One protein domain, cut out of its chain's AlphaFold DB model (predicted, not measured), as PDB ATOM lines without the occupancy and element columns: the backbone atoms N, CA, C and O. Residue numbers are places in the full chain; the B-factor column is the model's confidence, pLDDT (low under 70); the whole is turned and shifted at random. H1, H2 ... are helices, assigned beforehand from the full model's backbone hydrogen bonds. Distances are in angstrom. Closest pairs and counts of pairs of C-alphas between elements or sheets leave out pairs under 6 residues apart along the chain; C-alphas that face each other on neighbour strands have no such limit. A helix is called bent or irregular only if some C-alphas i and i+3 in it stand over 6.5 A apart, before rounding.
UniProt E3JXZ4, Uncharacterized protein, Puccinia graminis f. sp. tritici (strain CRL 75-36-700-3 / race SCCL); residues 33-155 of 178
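Overview. This is residues 33 to 155 of the 178 residues of an uncharacterized protein of Puccinia graminis f. sp. tritici (strain CRL 75-36-700-3 / race SCCL) (UniProt E3JXZ4). Five helices run to and fro in a compact bundle: long H3 is in the middle, with H2 along one side of it and H4 along the other, and H5 folds back beside H4. Short H1 packs on H3 and H5, and the long opening stretch, residues 33 to 51, runs along the outside. The printed part has 123 residues, 80 of them in the named helices H1, H2, H3, H4 and H5, in that order, with no named strand, and the class is all helix. The whole is compact, with a radius of gyration of the C-alphas of 13.7 A and spans of 39 by 34 by 25 A.

Along the chain. Begin at residue 33; residues 33 to 34 pair with residues 37 to 38 in a short antiparallel pairing. Find C-alpha 52 at (160.074, 164.045, 143.274); from there H1 runs over residues 52 to 60. H2, residues 67 to 88, is 31.3 A from first to last C-alpha. H3, residues 91 to 115, is the longest at 33.4 A; it is irregular, with C-alphas 93 and 96 8.0 A apart, and has a kink of 55 degrees near residue 98. H4, residues 119 to 131, measures 18.3 A. H5, residues 140 to 150, measures 15.3 A and ends with C-alpha 150 at (151.936, 145.445, 151.386).

Arrangement. Start at the hub, H3, which touches three helices. H2 and H3 form a hairpin and touch at a shallow tilt of 14 degrees, opposite ways; their closest C-alphas, those of Leu 87 and Arg 94, are 5.8 A apart. H3 and H4 are also a hairpin, at a shallow tilt of 32 degrees, and come closest at the C-alphas of Phe 110 and Ala 122, 4.9 A. H1 touches H3 through residues 100 to 111 of H3 alone, with the C-alphas of Ala 56 and Pro 104 closest at 5.1 A; they run the same way at a shallow tilt of 34 degrees, only just short of steep. Farther out, H4 and H5 form a third hairpin, closest at the C-alphas of Leu 130 and Arg 141, 6.6 A. H5 touches H1 at a steep tilt of 40 degrees, with the C-alphas of Gly 54 and Glu 140 closest at 6.0 A. H2 is apart from H4 and H5. The O i to N i+4 pairs are all within hydrogen-bond range in H1, H2, H4 and H5, and 15 of 21 are in H3.

Size, cuts and confidence. The two C-alphas farthest apart, those of Ala 93 and Asn 152, are 39.6 A apart. The printed part has no cut; the links H2 to H3 and H3 to H4 are tight, and no link is long. The mean pLDDT of the printed part is 96.5, and no printed residue is under 70.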
ATOM      1  N   VAL A  33     166.576 158.865 125.177       97.25
ATOM      2  CA  VAL A  33     165.675 157.781 124.780       97.25
ATOM      3  C   VAL A  33     166.367 156.424 124.917       97.25
ATOM      4  O   VAL A  33     167.561 156.269 124.645       97.25
ATOM      5  N   TYR A  34     165.609 155.430 125.371       97.25
ATOM      6  CA  TYR A  34     166.032 154.042 125.509       97.25
ATOM      7  C   TYR A  34     164.808 153.133 125.380       97.25
ATOM      8  O   TYR A  34     163.804 153.364 126.047       97.25
ATOM      9  N   ASP A  35     164.888 152.116 124.521       95.94
ATOM     10  CA  ASP A  35     163.797 151.156 124.269       95.94
ATOM     11  C   ASP A  35     162.436 151.836 123.992       95.94
ATOM     12  O   ASP A  35     161.413 151.513 124.591       95.94
ATOM     13  N   ASN A  36     162.446 152.850 123.113       94.38
ATOM     14  CA  ASN A  36     161.297 153.697 122.746       94.38
ATOM     15  C   ASN A  36     160.666 154.502 123.901       94.38
ATOM     16  O   ASN A  36     159.593 155.081 123.736       94.38
ATOM     17  N   MET A  37     161.325 154.578 125.057       96.69
ATOM     18  CA  MET A  37     160.919 155.418 126.182       96.69
ATOM     19  C   MET A  37     161.822 156.648 126.266       96.69
ATOM     20  O   MET A  37     163.042 156.524 126.190       96.69
ATOM     21  N   GLN A  38     161.228 157.823 126.457       97.00
ATOM     22  CA  GLN A  38     161.926 159.108 126.532       97.00
ATOM     23  C   GLN A  38     161.819 159.692 127.943       97.00
ATOM     24  O   GLN A  38     160.738 159.671 128.538       97.00
ATOM     25  N   TYR A  39     162.918 160.217 128.495       97.50
ATOM     26  CA  TYR A  39     162.941 160.698 129.880       97.50
ATOM     27  C   TYR A  39     161.941 161.838 130.123       97.50
ATOM     28  O   TYR A  39     161.189 161.766 131.091       97.50
ATOM     29  N   SER A  40     161.840 162.833 129.233       96.88
ATOM     30  CA  SER A  40     160.880 163.945 129.391       96.88
ATOM     31  C   SER A  40     159.400 163.544 129.430       96.88
ATOM     32  O   SER A  40     158.553 164.339 129.849       96.88
ATOM     33  N   VAL A  41     159.036 162.327 129.018       96.62
ATOM     34  CA  VAL A  41     157.672 161.806 129.208       96.62
ATOM     35  C   VAL A  41     157.421 161.488 130.686       96.62
ATOM     36  O   VAL A  41     156.322 161.721 131.185       96.62
ATOM     37  N   TYR A  42     158.461 161.047 131.393       97.06
ATOM     38  CA  TYR A  42     158.449 160.617 132.791       97.06
ATOM     39  C   TYR A  42     159.233 161.570 133.702       97.06
ATOM     40  O   TYR A  42     159.745 161.161 134.740       97.06
ATOM     41  N   ASP A  43     159.345 162.838 133.314       97.19
ATOM     42  CA  ASP A  43     160.048 163.854 134.085       97.19
ATOM     43  C   ASP A  43     159.183 164.371 135.243       97.19
ATOM     44  O   ASP A  43     158.081 164.896 135.050       97.19
ATOM     45  N   TYR A  44     159.721 164.263 136.458       96.81
ATOM     46  CA  TYR A  44     159.045 164.691 137.678       96.81
ATOM     47  C   TYR A  44     158.816 166.209 137.725       96.81
ATOM     48  O   TYR A  44     157.879 166.661 138.382       96.81
ATOM     49  N   GLN A  45     159.626 167.007 137.021       96.00
ATOM     50  CA  GLN A  45     159.511 168.470 137.028       96.00
ATOM     51  C   GLN A  45     158.233 168.964 136.335       96.00
ATOM     52  O   GLN A  45     157.770 170.070 136.618       96.00
ATOM     53  N   LYS A  46     157.603 168.129 135.497       96.38
ATOM     54  CA  LYS A  46     156.304 168.417 134.859       96.38
ATOM     55  C   LYS A  46     155.147 168.453 135.857       96.38
ATOM     56  O   LYS A  46     154.066 168.929 135.519       96.38
ATOM     57  N   TYR A  47     155.371 167.980 137.084       95.94
ATOM     58  CA  TYR A  47     154.371 167.901 138.143       95.94
ATOM     59  C   TYR A  47     154.832 168.691 139.375       95.94
ATOM     60  O   TYR A  47     155.088 168.102 140.424       95.94
ATOM     61  N   PRO A  48     154.903 170.034 139.295       93.00
ATOM     62  CA  PRO A  48     155.427 170.875 140.379       93.00
ATOM     63  C   PRO A  48     154.597 170.794 141.671       93.00
ATOM     64  O   PRO A  48     155.064 171.147 142.751       93.00
ATOM     65  N   ASN A  49     153.361 170.298 141.576       94.62
ATOM     66  CA  ASN A  49     152.492 170.046 142.722       94.62
ATOM     67  C   ASN A  49     152.814 168.738 143.459       94.62
ATOM     68  O   ASN A  49     152.151 168.444 144.452       94.62
ATOM     69  N   LEU A  50     153.808 167.968 143.028       96.19
ATOM     70  CA  LEU A  50     154.277 166.756 143.695       96.19
ATOM     71  C   LEU A  50     155.742 166.932 144.096       96.19
ATOM     72  O   LEU A  50     156.498 167.635 143.424       96.19
ATOM     73  N   SER A  51     156.163 166.284 145.183       98.00
ATOM     74  CA  SER A  51     157.601 166.110 145.403       98.00
ATOM     75  C   SER A  51     158.165 165.137 144.353       98.00
ATOM     76  O   SER A  51     157.399 164.382 143.745       98.00
ATOM     77  N   PRO A  52     159.491 165.066 144.144       98.25
ATOM     78  CA  PRO A  52     160.074 164.045 143.274       98.25
ATOM     79  C   PRO A  52     159.662 162.609 143.659       98.25
ATOM     80  O   PRO A  52     159.357 161.794 142.788       98.25
ATOM     81  N   VAL A  53     159.596 162.280 144.955       98.31
ATOM     82  CA  VAL A  53     159.111 160.959 145.404       98.31
ATOM     83  C   VAL A  53     157.593 160.840 145.257       98.31
ATOM     84  O   VAL A  53     157.116 159.776 144.880       98.31
ATOM     85  N   GLY A  54     156.840 161.916 145.489       98.19
ATOM     86  CA  GLY A  54     155.401 161.990 145.237       98.19
ATOM     87  C   GLY A  54     155.052 161.674 143.786       98.19
ATOM     88  O   GLY A  54     154.198 160.837 143.519       98.19
ATOM     89  N   PHE A  55     155.786 162.254 142.839       98.50
ATOM     90  CA  PHE A  55     155.689 161.899 141.428       98.50
ATOM     91  C   PHE A  55     155.964 160.404 141.208       98.50
ATOM     92  O   PHE A  55     155.167 159.704 140.590       98.50
ATOM     93  N   ALA A  56     157.055 159.880 141.764       98.44
ATOM     94  CA  ALA A  56     157.390 158.469 141.603       98.44
ATOM     95  C   ALA A  56     156.316 157.527 142.189       98.44
ATOM     96  O   ALA A  56     156.014 156.495 141.592       98.44
ATOM     97  N   LEU A  57     155.697 157.894 143.317       98.06
ATOM     98  CA  LEU A  57     154.569 157.172 143.908       98.06
ATOM     99  C   LEU A  57     153.390 157.066 142.936       98.06
ATOM    100  O   LEU A  57     152.852 155.973 142.770       98.06
ATOM    101  N   GLU A  58     153.004 158.174 142.304       96.94
ATOM    102  CA  GLU A  58     151.857 158.209 141.388       96.94
ATOM    103  C   GLU A  58     152.135 157.466 140.076       96.94
ATOM    104  O   GLU A  58     151.284 156.723 139.594       96.94
ATOM    105  N   TYR A  59     153.332 157.625 139.506       97.31
ATOM    106  CA  TYR A  59     153.599 157.189 138.131       97.31
ATOM    107  C   TYR A  59     154.399 155.890 138.013       97.31
ATOM    108  O   TYR A  59     154.349 155.245 136.966       97.31
ATOM    109  N   PHE A  60     155.132 155.479 139.052       98.12
ATOM    110  CA  PHE A  60     156.008 154.301 138.995       98.12
ATOM    111  C   PHE A  60     155.548 153.135 139.865       98.12
ATOM    112  O   PHE A  60     156.215 152.103 139.879       98.12
ATOM    113  N   THR A  61     154.424 153.255 140.576       98.00
ATOM    114  CA  THR A  61     153.849 152.145 141.348       98.00
ATOM    115  C   THR A  61     153.001 151.250 140.443       98.00
ATOM    116  O   THR A  61     151.944 151.682 139.984       98.00
ATOM    117  N   PRO A  62     153.387 149.986 140.197       96.31
ATOM    118  CA  PRO A  62     152.578 149.091 139.381       96.31
ATOM    119  C   PRO A  62     151.258 148.727 140.062       96.31
ATOM    120  O   PRO A  62     151.255 148.265 141.201       96.31
ATOM    121  N   HIS A  63     150.141 148.810 139.336       93.00
ATOM    122  CA  HIS A  63     148.881 148.195 139.781       93.00
ATOM    123  C   HIS A  63     148.928 146.663 139.712       93.00
ATOM    124  O   HIS A  63     148.311 145.974 140.522       93.00
ATOM    125  N   LYS A  64     149.651 146.124 138.724       94.75
ATOM    126  CA  LYS A  64     149.921 144.694 138.548       94.75
ATOM    127  C   LYS A  64     151.380 144.508 138.163       94.75
ATOM    128  O   LYS A  64     151.908 145.262 137.346       94.75
ATOM    129  N   ARG A  65     152.017 143.478 138.717       96.06
ATOM    130  CA  ARG A  65     153.402 143.116 138.404       96.06
ATOM    131  C   ARG A  65     153.391 142.034 137.330       96.06
ATOM    132  O   ARG A  65     152.902 140.934 137.550       96.06
ATOM    133  N   THR A  66     153.861 142.381 136.139       97.81
ATOM    134  CA  THR A  66     153.965 141.485 134.978       97.81
ATOM    135  C   THR A  66     155.345 141.648 134.358       97.81
ATOM    136  O   THR A  66     155.998 142.665 134.587       97.81
ATOM    137  N   LYS A  67     155.787 140.692 133.530       97.44
ATOM    138  CA  LYS A  67     157.106 140.769 132.875       97.44
ATOM    139  C   LYS A  67     157.295 142.062 132.070       97.44
ATOM    140  O   LYS A  67     158.372 142.647 132.122       97.44
ATOM    141  N   SER A  68     156.260 142.535 131.371       97.31
ATOM    142  CA  SER A  68     156.322 143.785 130.601       97.31
ATOM    143  C   SER A  68     156.466 145.014 131.498       97.31
ATOM    144  O   SER A  68     157.256 145.900 131.191       97.31
ATOM    145  N   ILE A  69     155.768 145.055 132.636       97.56
ATOM    146  CA  ILE A  69     155.906 146.150 133.603       97.56
ATOM    147  C   ILE A  69     157.270 146.115 134.295       97.56
ATOM    148  O   ILE A  69     157.894 147.161 134.451       97.56
ATOM    149  N   THR A  70     157.774 144.933 134.660       98.00
ATOM    150  CA  THR A  70     159.138 144.789 135.188       98.00
ATOM    151  C   THR A  70     160.158 145.340 134.196       98.00
ATOM    152  O   THR A  70     161.005 146.140 134.582       98.00
ATOM    153  N   LYS A  71     160.017 145.004 132.908       97.94
ATOM    154  CA  LYS A  71     160.879 145.530 131.846       97.94
ATOM    155  C   LYS A  71     160.758 147.051 131.687       97.94
ATOM    156  O   LYS A  71     161.769 147.732 131.553       97.94
ATOM    157  N   ALA A  72     159.547 147.603 131.763       97.81
ATOM    158  CA  ALA A  72     159.343 149.050 131.713       97.81
ATOM    159  C   ALA A  72     160.032 149.775 132.887       97.81
ATOM    160  O   ALA A  72     160.658 150.813 132.684       97.81
ATOM    161  N   LEU A  73     159.980 149.211 134.103       98.31
ATOM    162  CA  LEU A  73     160.709 149.743 135.260       98.31
ATOM    163  C   LEU A  73     162.228 149.725 135.031       98.31
ATOM    164  O   LEU A  73     162.887 150.723 135.310       98.31
ATOM    165  N   GLU A  74     162.780 148.642 134.475       97.44
ATOM    166  CA  GLU A  74     164.208 148.558 134.121       97.44
ATOM    167  C   GLU A  74     164.611 149.632 133.109       97.44
ATOM    168  O   GLU A  74     165.626 150.310 133.281       97.44
ATOM    169  N   ASN A  75     163.802 149.834 132.069       97.75
ATOM    170  CA  ASN A  75     164.064 150.846 131.051       97.75
ATOM    171  C   ASN A  75     164.019 152.264 131.648       97.75
ATOM    172  O   ASN A  75     164.897 153.083 131.371       97.75
ATOM    173  N   LEU A  76     163.060 152.544 132.536       98.06
ATOM    174  CA  LEU A  76     163.003 153.807 133.278       98.06
ATOM    175  C   LEU A  76     164.218 153.992 134.193       98.06
ATOM    176  O   LEU A  76     164.761 155.095 134.266       98.06
ATOM    177  N   MET A  77     164.693 152.932 134.856       97.62
ATOM    178  CA  MET A  77     165.930 152.981 135.644       97.62
ATOM    179  C   MET A  77     167.136 153.358 134.777       97.62
ATOM    180  O   MET A  77     167.964 154.157 135.215       97.62
ATOM    181  N   VAL A  78     167.219 152.845 133.543       96.88
ATOM    182  CA  VAL A  78     168.267 153.218 132.578       96.88
ATOM    183  C   VAL A  78     168.180 154.703 132.210       96.88
ATOM    184  O   VAL A  78     169.192 155.402 132.293       96.88
ATOM    185  N   LEU A  79     166.990 155.214 131.878       97.25
ATOM    186  CA  LEU A  79     166.785 156.630 131.535       97.25
ATOM    187  C   LEU A  79     167.148 157.573 132.688       97.25
ATOM    188  O   LEU A  79     167.881 158.549 132.505       97.25
ATOM    189  N   TYR A  80     166.680 157.264 133.898       97.44
ATOM    190  CA  TYR A  80     167.011 158.034 135.097       97.44
ATOM    191  C   TYR A  80     168.501 157.950 135.438       97.44
ATOM    192  O   TYR A  80     169.098 158.950 135.843       97.44
ATOM    193  N   GLY A  81     169.117 156.780 135.252       95.38
ATOM    194  CA  GLY A  81     170.551 156.574 135.426       95.38
ATOM    195  C   GLY A  81     171.374 157.452 134.485       95.38
ATOM    196  O   GLY A  81     172.258 158.177 134.944       95.38
ATOM    197  N   ALA A  82     171.037 157.451 133.193       95.19
ATOM    198  CA  ALA A  82     171.700 158.270 132.183       95.19
ATOM    199  C   ALA A  82     171.527 159.771 132.444       95.19
ATOM    200  O   ALA A  82     172.502 160.520 132.407       95.19
ATOM    201  N   THR A  83     170.316 160.205 132.800       95.81
ATOM    202  CA  THR A  83     170.033 161.613 133.121       95.81
ATOM    203  C   THR A  83     170.807 162.074 134.359       95.81
ATOM    204  O   THR A  83     171.456 163.119 134.345       95.81
ATOM    205  N   ASN A  84     170.834 161.261 135.422       95.25
ATOM    206  CA  ASN A  84     171.632 161.530 136.622       95.25
ATOM    207  C   ASN A  84     173.143 161.537 136.327       95.25
ATOM    208  O   ASN A  84     173.873 162.336 136.911       95.25
ATOM    209  N   ALA A  85     173.630 160.690 135.413       93.25
ATOM    210  CA  ALA A  85     175.013 160.749 134.944       93.25
ATOM    211  C   ALA A  85     175.290 162.084 134.237       93.25
ATOM    212  O   ALA A  85     176.256 162.768 134.584       93.25
ATOM    213  N   GLY A  86     174.408 162.483 133.312       93.56
ATOM    214  CA  GLY A  86     174.436 163.778 132.637       93.56
ATOM    215  C   GLY A  86     174.564 164.922 133.635       93.56
ATOM    216  O   GLY A  86     175.551 165.651 133.598       93.56
ATOM    217  N   LEU A  87     173.661 164.992 134.612       94.69
ATOM    218  CA  LEU A  87     173.684 165.990 135.686       94.69
ATOM    219  C   LEU A  87     175.008 166.002 136.457       94.69
ATOM    220  O   LEU A  87     175.613 167.053 136.657       94.69
ATOM    221  N   ARG A  88     175.511 164.830 136.853       93.62
ATOM    222  CA  ARG A  88     176.762 164.715 137.618       93.62
ATOM    223  C   ARG A  88     177.997 165.154 136.842       93.62
ATOM    224  O   ARG A  88     178.953 165.595 137.473       93.62
ATOM    225  N   SER A  89     177.978 165.096 135.510       92.81
ATOM    226  CA  SER A  89     179.089 165.617 134.702       92.81
ATOM    227  C   SER A  89     179.251 167.137 134.770       92.81
ATOM    228  O   SER A  89     180.274 167.661 134.342       92.81
ATOM    229  N   TRP A  90     178.295 167.856 135.359       93.00
ATOM    230  CA  TRP A  90     178.377 169.298 135.602       93.00
ATOM    231  C   TRP A  90     178.840 169.661 137.022       93.00
ATOM    232  O   TRP A  90     178.915 170.841 137.359       93.00
ATOM    233  N   GLY A  91     179.166 168.671 137.862       90.44
ATOM    234  CA  GLY A  91     179.659 168.913 139.219       90.44
ATOM    235  C   GLY A  91     178.652 169.668 140.096       90.44
ATOM    236  O   GLY A  91     177.449 169.403 140.060       90.44
ATOM    237  N   GLU A  92     179.148 170.616 140.895       92.69
ATOM    238  CA  GLU A  92     178.334 171.364 141.866       92.69
ATOM    239  C   GLU A  92     177.242 172.228 141.225       92.69
ATOM    240  O   GLU A  92     176.201 172.445 141.845       92.69
ATOM    241  N   ALA A  93     177.414 172.642 139.963       93.19
ATOM    242  CA  ALA A  93     176.435 173.460 139.244       93.19
ATOM    243  C   ALA A  93     175.057 172.781 139.113       93.19
ATOM    244  O   ALA A  93     174.049 173.461 138.945       93.19
ATOM    245  N   ARG A  94     175.003 171.445 139.214       94.69
ATOM    246  CA  ARG A  94     173.769 170.645 139.141       94.69
ATOM    247  C   ARG A  94     173.505 169.839 140.415       94.69
ATOM    248  O   ARG A  94     172.713 168.899 140.402       94.69
ATOM    249  N   SER A  95     174.140 170.174 141.541       94.44
ATOM    250  CA  SER A  95     174.030 169.374 142.774       94.44
ATOM    251  C   SER A  95     172.597 169.292 143.316       94.44
ATOM    252  O   SER A  95     172.190 168.243 143.820       94.44
ATOM    253  N   ASN A  96     171.801 170.356 143.169       95.62
ATOM    254  CA  ASN A  96     170.391 170.370 143.569       95.62
ATOM    255  C   ASN A  96     169.528 169.452 142.695       95.62
ATOM    256  O   ASN A  96     168.738 168.670 143.225       95.62
ATOM    257  N   ASP A  97     169.737 169.470 141.382       96.75
ATOM    258  CA  ASP A  97     169.051 168.579 140.442       96.75
ATOM    259  C   ASP A  97     169.417 167.110 140.717       96.75
ATOM    260  O   ASP A  97     168.548 166.238 140.778       96.75
ATOM    261  N   VAL A  98     170.696 166.840 141.015       96.12
ATOM    262  CA  VAL A  98     171.178 165.516 141.445       96.12
ATOM    263  C   VAL A  98     170.530 165.070 142.761       96.12
ATOM    264  O   VAL A  98     170.261 163.881 142.938       96.12
ATOM    265  N   LYS A  99     170.283 165.976 143.716       96.31
ATOM    266  CA  LYS A  99     169.565 165.636 144.959       96.31
ATOM    267  C   LYS A  99     168.114 165.250 144.667       96.31
ATOM    268  O   LYS A  99     167.654 164.244 145.200       96.31
ATOM    269  N   LYS A 100     167.425 166.004 143.807       97.25
ATOM    270  CA  LYS A 100     166.004 165.795 143.492       97.25
ATOM    271  C   LYS A 100     165.753 164.535 142.661       97.25
ATOM    272  O   LYS A 100     164.851 163.771 142.993       97.25
ATOM    273  N   ILE A 101     166.580 164.247 141.652       97.31
ATOM    274  CA  ILE A 101     166.379 163.081 140.770       97.31
ATOM    275  C   ILE A 101     166.564 161.730 141.488       97.31
ATOM    276  O   ILE A 101     165.961 160.729 141.101       97.31
ATOM    277  N   LYS A 102     167.359 161.694 142.567       96.94
ATOM    278  CA  LYS A 102     167.650 160.467 143.327       96.94
ATOM    279  C   LYS A 102     166.408 159.803 143.911       96.94
ATOM    280  O   LYS A 102     166.347 158.579 143.901       96.94
ATOM    281  N   GLY A 103     165.456 160.577 144.434       97.69
ATOM    282  CA  GLY A 103     164.219 160.047 145.020       97.69
ATOM    283  C   GLY A 103     163.468 159.132 144.042       97.69
ATOM    284  O   GLY A 103     163.354 157.935 144.319       97.69
ATOM    285  N   PRO A 104     163.048 159.645 142.870       98.44
ATOM    286  CA  PRO A 104     162.449 158.828 141.821       98.44
ATOM    287  C   PRO A 104     163.334 157.667 141.350       98.44
ATOM    288  O   PRO A 104     162.833 156.557 141.196       98.44
ATOM    289  N   SER A 105     164.648 157.876 141.168       98.00
ATOM    290  CA  SER A 105     165.566 156.797 140.764       98.00
ATOM    291  C   SER A 105     165.575 155.627 141.750       98.00
ATOM    292  O   SER A 105     165.498 154.469 141.344       98.00
ATOM    293  N   PHE A 106     165.658 155.913 143.052       98.44
ATOM    294  CA  PHE A 106     165.619 154.871 144.076       98.44
ATOM    295  C   PHE A 106     164.233 154.244 144.195       98.44
ATOM    296  O   PHE A 106     164.138 153.052 144.476       98.44
ATOM    297  N   TYR A 107     163.165 155.004 143.938       98.75
ATOM    298  CA  TYR A 107     161.807 154.472 143.960       98.75
ATOM    299  C   TYR A 107     161.560 153.492 142.808       98.75
ATOM    300  O   TYR A 107     160.995 152.424 143.027       98.75
ATOM    301  N   LEU A 108     162.059 153.794 141.605       98.62
ATOM    302  CA  LEU A 108     162.056 152.858 140.477       98.62
ATOM    303  C   LEU A 108     162.779 151.554 140.827       98.62
ATOM    304  O   LEU A 108     162.220 150.475 140.651       98.62
ATOM    305  N   ALA A 109     163.989 151.655 141.388       98.50
ATOM    306  CA  ALA A 109     164.759 150.488 141.810       98.50
ATOM    307  C   ALA A 109     164.050 149.686 142.917       98.50
ATOM    308  O   ALA A 109     164.095 148.460 142.915       98.50
ATOM    309  N   PHE A 110     163.364 150.362 143.842       98.75
ATOM    310  CA  PHE A 110     162.529 149.729 144.862       98.75
ATOM    311  C   PHE A 110     161.361 148.949 144.239       98.75
ATOM    312  O   PHE A 110     161.163 147.779 144.563       98.75
ATOM    313  N   GLN A 111     160.623 149.556 143.307       98.81
ATOM    314  CA  GLN A 111     159.509 148.890 142.630       98.81
ATOM    315  C   GLN A 111     159.968 147.727 141.750       98.81
ATOM    316  O   GLN A 111     159.294 146.698 141.719       98.81
ATOM    317  N   HIS A 112     161.108 147.865 141.069       98.75
ATOM    318  CA  HIS A 112     161.721 146.786 140.296       98.75
ATOM    319  C   HIS A 112     162.131 145.617 141.190       98.75
ATOM    320  O   HIS A 112     161.735 144.489 140.908       98.75
ATOM    321  N   ALA A 113     162.821 145.890 142.301       98.69
ATOM    322  CA  ALA A 113     163.249 144.867 143.252       98.69
ATOM    323  C   ALA A 113     162.068 144.047 143.794       98.69
ATOM    324  O   ALA A 113     162.160 142.826 143.870       98.69
ATOM    325  N   ILE A 114     160.934 144.697 144.086       98.50
ATOM    326  CA  ILE A 114     159.702 143.982 144.444       98.50
ATOM    327  C   ILE A 114     159.208 143.113 143.277       98.50
ATOM    328  O   ILE A 114     158.830 141.965 143.487       98.50
ATOM    329  N   SER A 115     159.195 143.637 142.048       98.38
ATOM    330  CA  SER A 115     158.725 142.895 140.866       98.38
ATOM    331  C   SER A 115     159.549 141.655 140.525       98.38
ATOM    332  O   SER A 115     159.025 140.769 139.856       98.38
ATOM    333  N   ILE A 116     160.808 141.591 140.959       98.19
ATOM    334  CA  ILE A 116     161.672 140.410 140.819       98.19
ATOM    335  C   ILE A 116     161.792 139.603 142.122       98.19
ATOM    336  O   ILE A 116     162.680 138.766 142.235       98.19
ATOM    337  N   GLU A 117     160.937 139.890 143.109       97.88
ATOM    338  CA  GLU A 117     160.876 139.218 144.415       97.88
ATOM    339  C   GLU A 117     162.189 139.262 145.222       97.88
ATOM    340  O   GLU A 117     162.415 138.473 146.138       97.88
ATOM    341  N   ASN A 118     163.050 140.247 144.946       98.38
ATOM    342  CA  ASN A 118     164.272 140.476 145.709       98.38
ATOM    343  C   ASN A 118     163.994 141.437 146.876       98.38
ATOM    344  O   ASN A 118     164.232 142.645 146.796       98.38
ATOM    345  N   LEU A 119     163.453 140.888 147.967       97.75
ATOM    346  CA  LEU A 119     163.002 141.663 149.130       97.75
ATOM    347  C   LEU A 119     164.145 142.341 149.897       97.75
ATOM    348  O   LEU A 119     163.941 143.416 150.465       97.75
ATOM    349  N   GLU A 120     165.343 141.756 149.896       97.25
ATOM    350  CA  GLU A 120     166.531 142.363 150.508       97.25
ATOM    351  C   GLU A 120     166.941 143.626 149.745       97.25
ATOM    352  O   GLU A 120     167.051 144.709 150.329       97.25
ATOM    353  N   LEU A 121     167.051 143.523 148.415       97.69
ATOM    354  CA  LEU A 121     167.305 144.677 147.562       97.69
ATOM    355  C   LEU A 121     166.194 145.721 147.709       97.69
ATOM    356  O   LEU A 121     166.486 146.913 147.806       97.69
ATOM    357  N   ALA A 122     164.929 145.300 147.765       98.44
ATOM    358  CA  ALA A 122     163.808 146.212 147.959       98.44
ATOM    359  C   ALA A 122     163.927 146.978 149.289       98.44
ATOM    360  O   ALA A 122     163.744 148.196 149.305       98.44
ATOM    361  N   ALA A 123     164.300 146.313 150.385       97.69
ATOM    362  CA  ALA A 123     164.499 146.959 151.683       97.69
ATOM    363  C   ALA A 123     165.653 147.978 151.653       97.69
ATOM    364  O   ALA A 123     165.559 149.064 152.233       97.69
ATOM    365  N   ASP A 124     166.733 147.679 150.933       96.75
ATOM    366  CA  ASP A 124     167.849 148.610 150.772       96.75
ATOM    367  C   ASP A 124     167.509 149.816 149.896       96.75
ATOM    368  O   ASP A 124     167.910 150.945 150.203       96.75
ATOM    369  N   GLN A 125     166.742 149.614 148.824       98.06
ATOM    370  CA  GLN A 125     166.252 150.725 148.010       98.06
ATOM    371  C   GLN A 125     165.223 151.565 148.775       98.06
ATOM    372  O   GLN A 125     165.291 152.790 148.707       98.06
ATOM    373  N   LEU A 126     164.360 150.955 149.594       98.06
ATOM    374  CA  LEU A 126     163.424 151.661 150.474       98.06
ATOM    375  C   LEU A 126     164.147 152.656 151.396       98.06
ATOM    376  O   LEU A 126     163.772 153.828 151.453       98.06
ATOM    377  N   LYS A 127     165.231 152.236 152.066       96.56
ATOM    378  CA  LYS A 127     166.056 153.140 152.894       96.56
ATOM    379  C   LYS A 127     166.542 154.347 152.087       96.56
ATOM    380  O   LYS A 127     166.524 155.479 152.573       96.56
ATOM    381  N   LYS A 128     166.969 154.121 150.840       96.69
ATOM    382  CA  LYS A 128     167.458 155.178 149.944       96.69
ATOM    383  C   LYS A 128     166.335 156.105 149.481       96.69
ATOM    384  O   LYS A 128     166.566 157.312 149.464       96.69
ATOM    385  N   VAL A 129     165.140 155.591 149.180       97.88
ATOM    386  CA  VAL A 129     163.952 156.415 148.887       97.88
ATOM    387  C   VAL A 129     163.678 157.354 150.054       97.88
ATOM    388  O   VAL A 129     163.654 158.569 149.883       97.88
ATOM    389  N   LEU A 130     163.566 156.804 151.262       95.88
ATOM    390  CA  LEU A 130     163.236 157.574 152.456       95.88
ATOM    391  C   LEU A 130     164.339 158.579 152.821       95.88
ATOM    392  O   LEU A 130     164.042 159.684 153.275       95.88
ATOM    393  N   LYS A 131     165.611 158.265 152.570       95.12
ATOM    394  CA  LYS A 131     166.716 159.224 152.735       95.12
ATOM    395  C   LYS A 131     166.694 160.356 151.698       95.12
ATOM    396  O   LYS A 131     167.162 161.448 151.997       95.12
ATOM    397  N   ASN A 132     166.179 160.107 150.493       96.06
ATOM    398  CA  ASN A 132     166.146 161.074 149.386       96.06
ATOM    399  C   ASN A 132     164.722 161.579 149.104       96.06
ATOM    400  O   ASN A 132     164.399 161.945 147.975       96.06
ATOM    401  N   CYS A 133     163.886 161.624 150.140       93.69
ATOM    402  CA  CYS A 133     162.549 162.207 150.103       93.69
ATOM    403  C   CYS A 133     162.641 163.744 150.184       93.69
ATOM    404  O   CYS A 133     162.216 164.362 151.159       93.69
ATOM    405  N   VAL A 134     163.308 164.346 149.196       93.38
ATOM    406  CA  VAL A 134     163.501 165.799 149.097       93.38
ATOM    407  C   VAL A 134     162.149 166.456 148.842       93.38
ATOM    408  O   VAL A 134     161.420 166.009 147.961       93.38
ATOM    409  N   ASP A 135     161.822 167.491 149.616       94.25
ATOM    410  CA  ASP A 135     160.558 168.239 149.530       94.25
ATOM    411  C   ASP A 135     159.300 167.359 149.650       94.25
ATOM    412  O   ASP A 135     158.233 167.711 149.143       94.25
ATOM    413  N   CYS A 136     159.416 166.195 150.302       94.25
ATOM    414  CA  CYS A 136     158.289 165.288 150.460       94.25
ATOM    415  C   CYS A 136     157.147 165.930 151.236       94.25
ATOM    416  O   CYS A 136     157.332 166.503 152.311       94.25
ATOM    417  N   LYS A 137     155.950 165.793 150.677       94.25
ATOM    418  CA  LYS A 137     154.712 166.295 151.254       94.25
ATOM    419  C   LYS A 137     154.197 165.343 152.324       94.25
ATOM    420  O   LYS A 137     154.586 164.175 152.398       94.25
ATOM    421  N   HIS A 138     153.302 165.863 153.160       92.19
ATOM    422  CA  HIS A 138     152.668 165.094 154.224       92.19
ATOM    423  C   HIS A 138     152.036 163.802 153.672       92.19
ATOM    424  O   HIS A 138     151.316 163.839 152.674       92.19
ATOM    425  N   GLY A 139     152.329 162.661 154.300       93.38
ATOM    426  CA  GLY A 139     151.800 161.352 153.913       93.38
ATOM    427  C   GLY A 139     152.595 160.610 152.831       93.38
ATOM    428  O   GLY A 139     152.388 159.410 152.647       93.38
ATOM    429  N   GLU A 140     153.500 161.260 152.086       96.12
ATOM    430  CA  GLU A 140     154.236 160.589 151.001       96.12
ATOM    431  C   GLU A 140     155.191 159.511 151.537       96.12
ATOM    432  O   GLU A 140     155.242 158.405 150.997       96.12
ATOM    433  N   ARG A 141     155.898 159.778 152.643       95.06
ATOM    434  CA  ARG A 141     156.793 158.790 153.276       95.06
ATOM    435  C   ARG A 141     156.009 157.580 153.774       95.06
ATOM    436  O   ARG A 141     156.399 156.438 153.532       95.06
ATOM    437  N   GLU A 142     154.883 157.834 154.425       95.06
ATOM    438  CA  GLU A 142     153.984 156.833 154.984       95.06
ATOM    439  C   GLU A 142     153.396 155.959 153.874       95.06
ATOM    440  O   GLU A 142     153.314 154.740 154.027       95.06
ATOM    441  N   ARG A 143     153.057 156.546 152.719       97.44
ATOM    442  CA  ARG A 143     152.615 155.801 151.530       97.44
ATOM    443  C   ARG A 143     153.704 154.875 150.989       97.44
ATOM    444  O   ARG A 143     153.398 153.718 150.706       97.44
ATOM    445  N   VAL A 144     154.959 155.328 150.892       97.25
ATOM    446  CA  VAL A 144     156.085 154.459 150.484       97.25
ATOM    447  C   VAL A 144     156.232 153.279 151.454       97.25
ATOM    448  O   VAL A 144     156.331 152.130 151.022       97.25
ATOM    449  N   ILE A 145     156.196 153.541 152.765       96.62
ATOM    450  CA  ILE A 145     156.289 152.503 153.807       96.62
ATOM    451  C   ILE A 145     155.105 151.531 153.723       96.62
ATOM    452  O   ILE A 145     155.286 150.318 153.825       96.62
ATOM    453  N   LYS A 146     153.889 152.038 153.499       96.50
ATOM    454  CA  LYS A 146     152.692 151.210 153.317       96.50
ATOM    455  C   LYS A 146     152.851 150.264 152.128       96.50
ATOM    456  O   LYS A 146     152.556 149.080 152.271       96.50
ATOM    457  N   ILE A 147     153.366 150.751 150.997       97.69
ATOM    458  CA  ILE A 147     153.643 149.918 149.818       97.69
ATOM    459  C   ILE A 147     154.683 148.840 150.146       97.69
ATOM    460  O   ILE A 147     154.489 147.686 149.771       97.69
ATOM    461  N   ALA A 148     155.749 149.178 150.879       97.56
ATOM    462  CA  ALA A 148     156.742 148.198 151.323       97.56
ATOM    463  C   ALA A 148     156.100 147.069 152.143       97.56
ATOM    464  O   ALA A 148     156.248 145.898 151.793       97.56
ATOM    465  N   ARG A 149     155.301 147.420 153.160       96.69
ATOM    466  CA  ARG A 149     154.576 146.455 154.004       96.69
ATOM    467  C   ARG A 149     153.625 145.578 153.187       96.69
ATOM    468  O   ARG A 149     153.627 144.365 153.348       96.69
ATOM    469  N   GLN A 150     152.861 146.172 152.269       96.62
ATOM    470  CA  GLN A 150     151.936 145.445 151.386       96.62
ATOM    471  C   GLN A 150     152.631 144.434 150.465       96.62
ATOM    472  O   GLN A 150     151.986 143.508 149.989       96.62
ATOM    473  N   ASN A 151     153.926 144.613 150.200       96.94
ATOM    474  CA  ASN A 151     154.725 143.717 149.367       96.94
ATOM    475  C   ASN A 151     155.733 142.900 150.202       96.94
ATOM    476  O   ASN A 151     156.719 142.414 149.657       96.94
ATOM    477  N   ASN A 152     155.504 142.753 151.514       96.81
ATOM    478  CA  ASN A 152     156.341 141.976 152.439       96.81
ATOM    479  C   ASN A 152     157.816 142.422 152.507       96.81
ATOM    480  O   ASN A 152     158.696 141.643 152.872       96.81
ATOM    481  N   VAL A 153     158.111 143.679 152.171       97.44
ATOM    482  CA  VAL A 153     159.462 144.241 152.279       97.44
ATOM    483  C   VAL A 153     159.714 144.674 153.721       97.44
ATOM    484  O   VAL A 153     158.906 145.396 154.308       97.44
ATOM    485  N   LYS A 154     160.867 144.285 154.281       94.44
ATOM    486  CA  LYS A 154     161.271 144.694 155.632       94.44
ATOM    487  C   LYS A 154     161.421 146.217 155.711       94.44
ATOM    488  O   LYS A 154     162.209 146.816 154.977       94.44
ATOM    489  N   VAL A 155     160.704 146.831 156.647       91.25
ATOM    490  CA  VAL A 155     160.837 148.254 156.976       91.25
ATOM    491  C   VAL A 155     161.874 148.398 158.099       91.25
ATOM    492  O   VAL A 155     161.885 147.576 159.013       91.25
TER     493      VAL A 155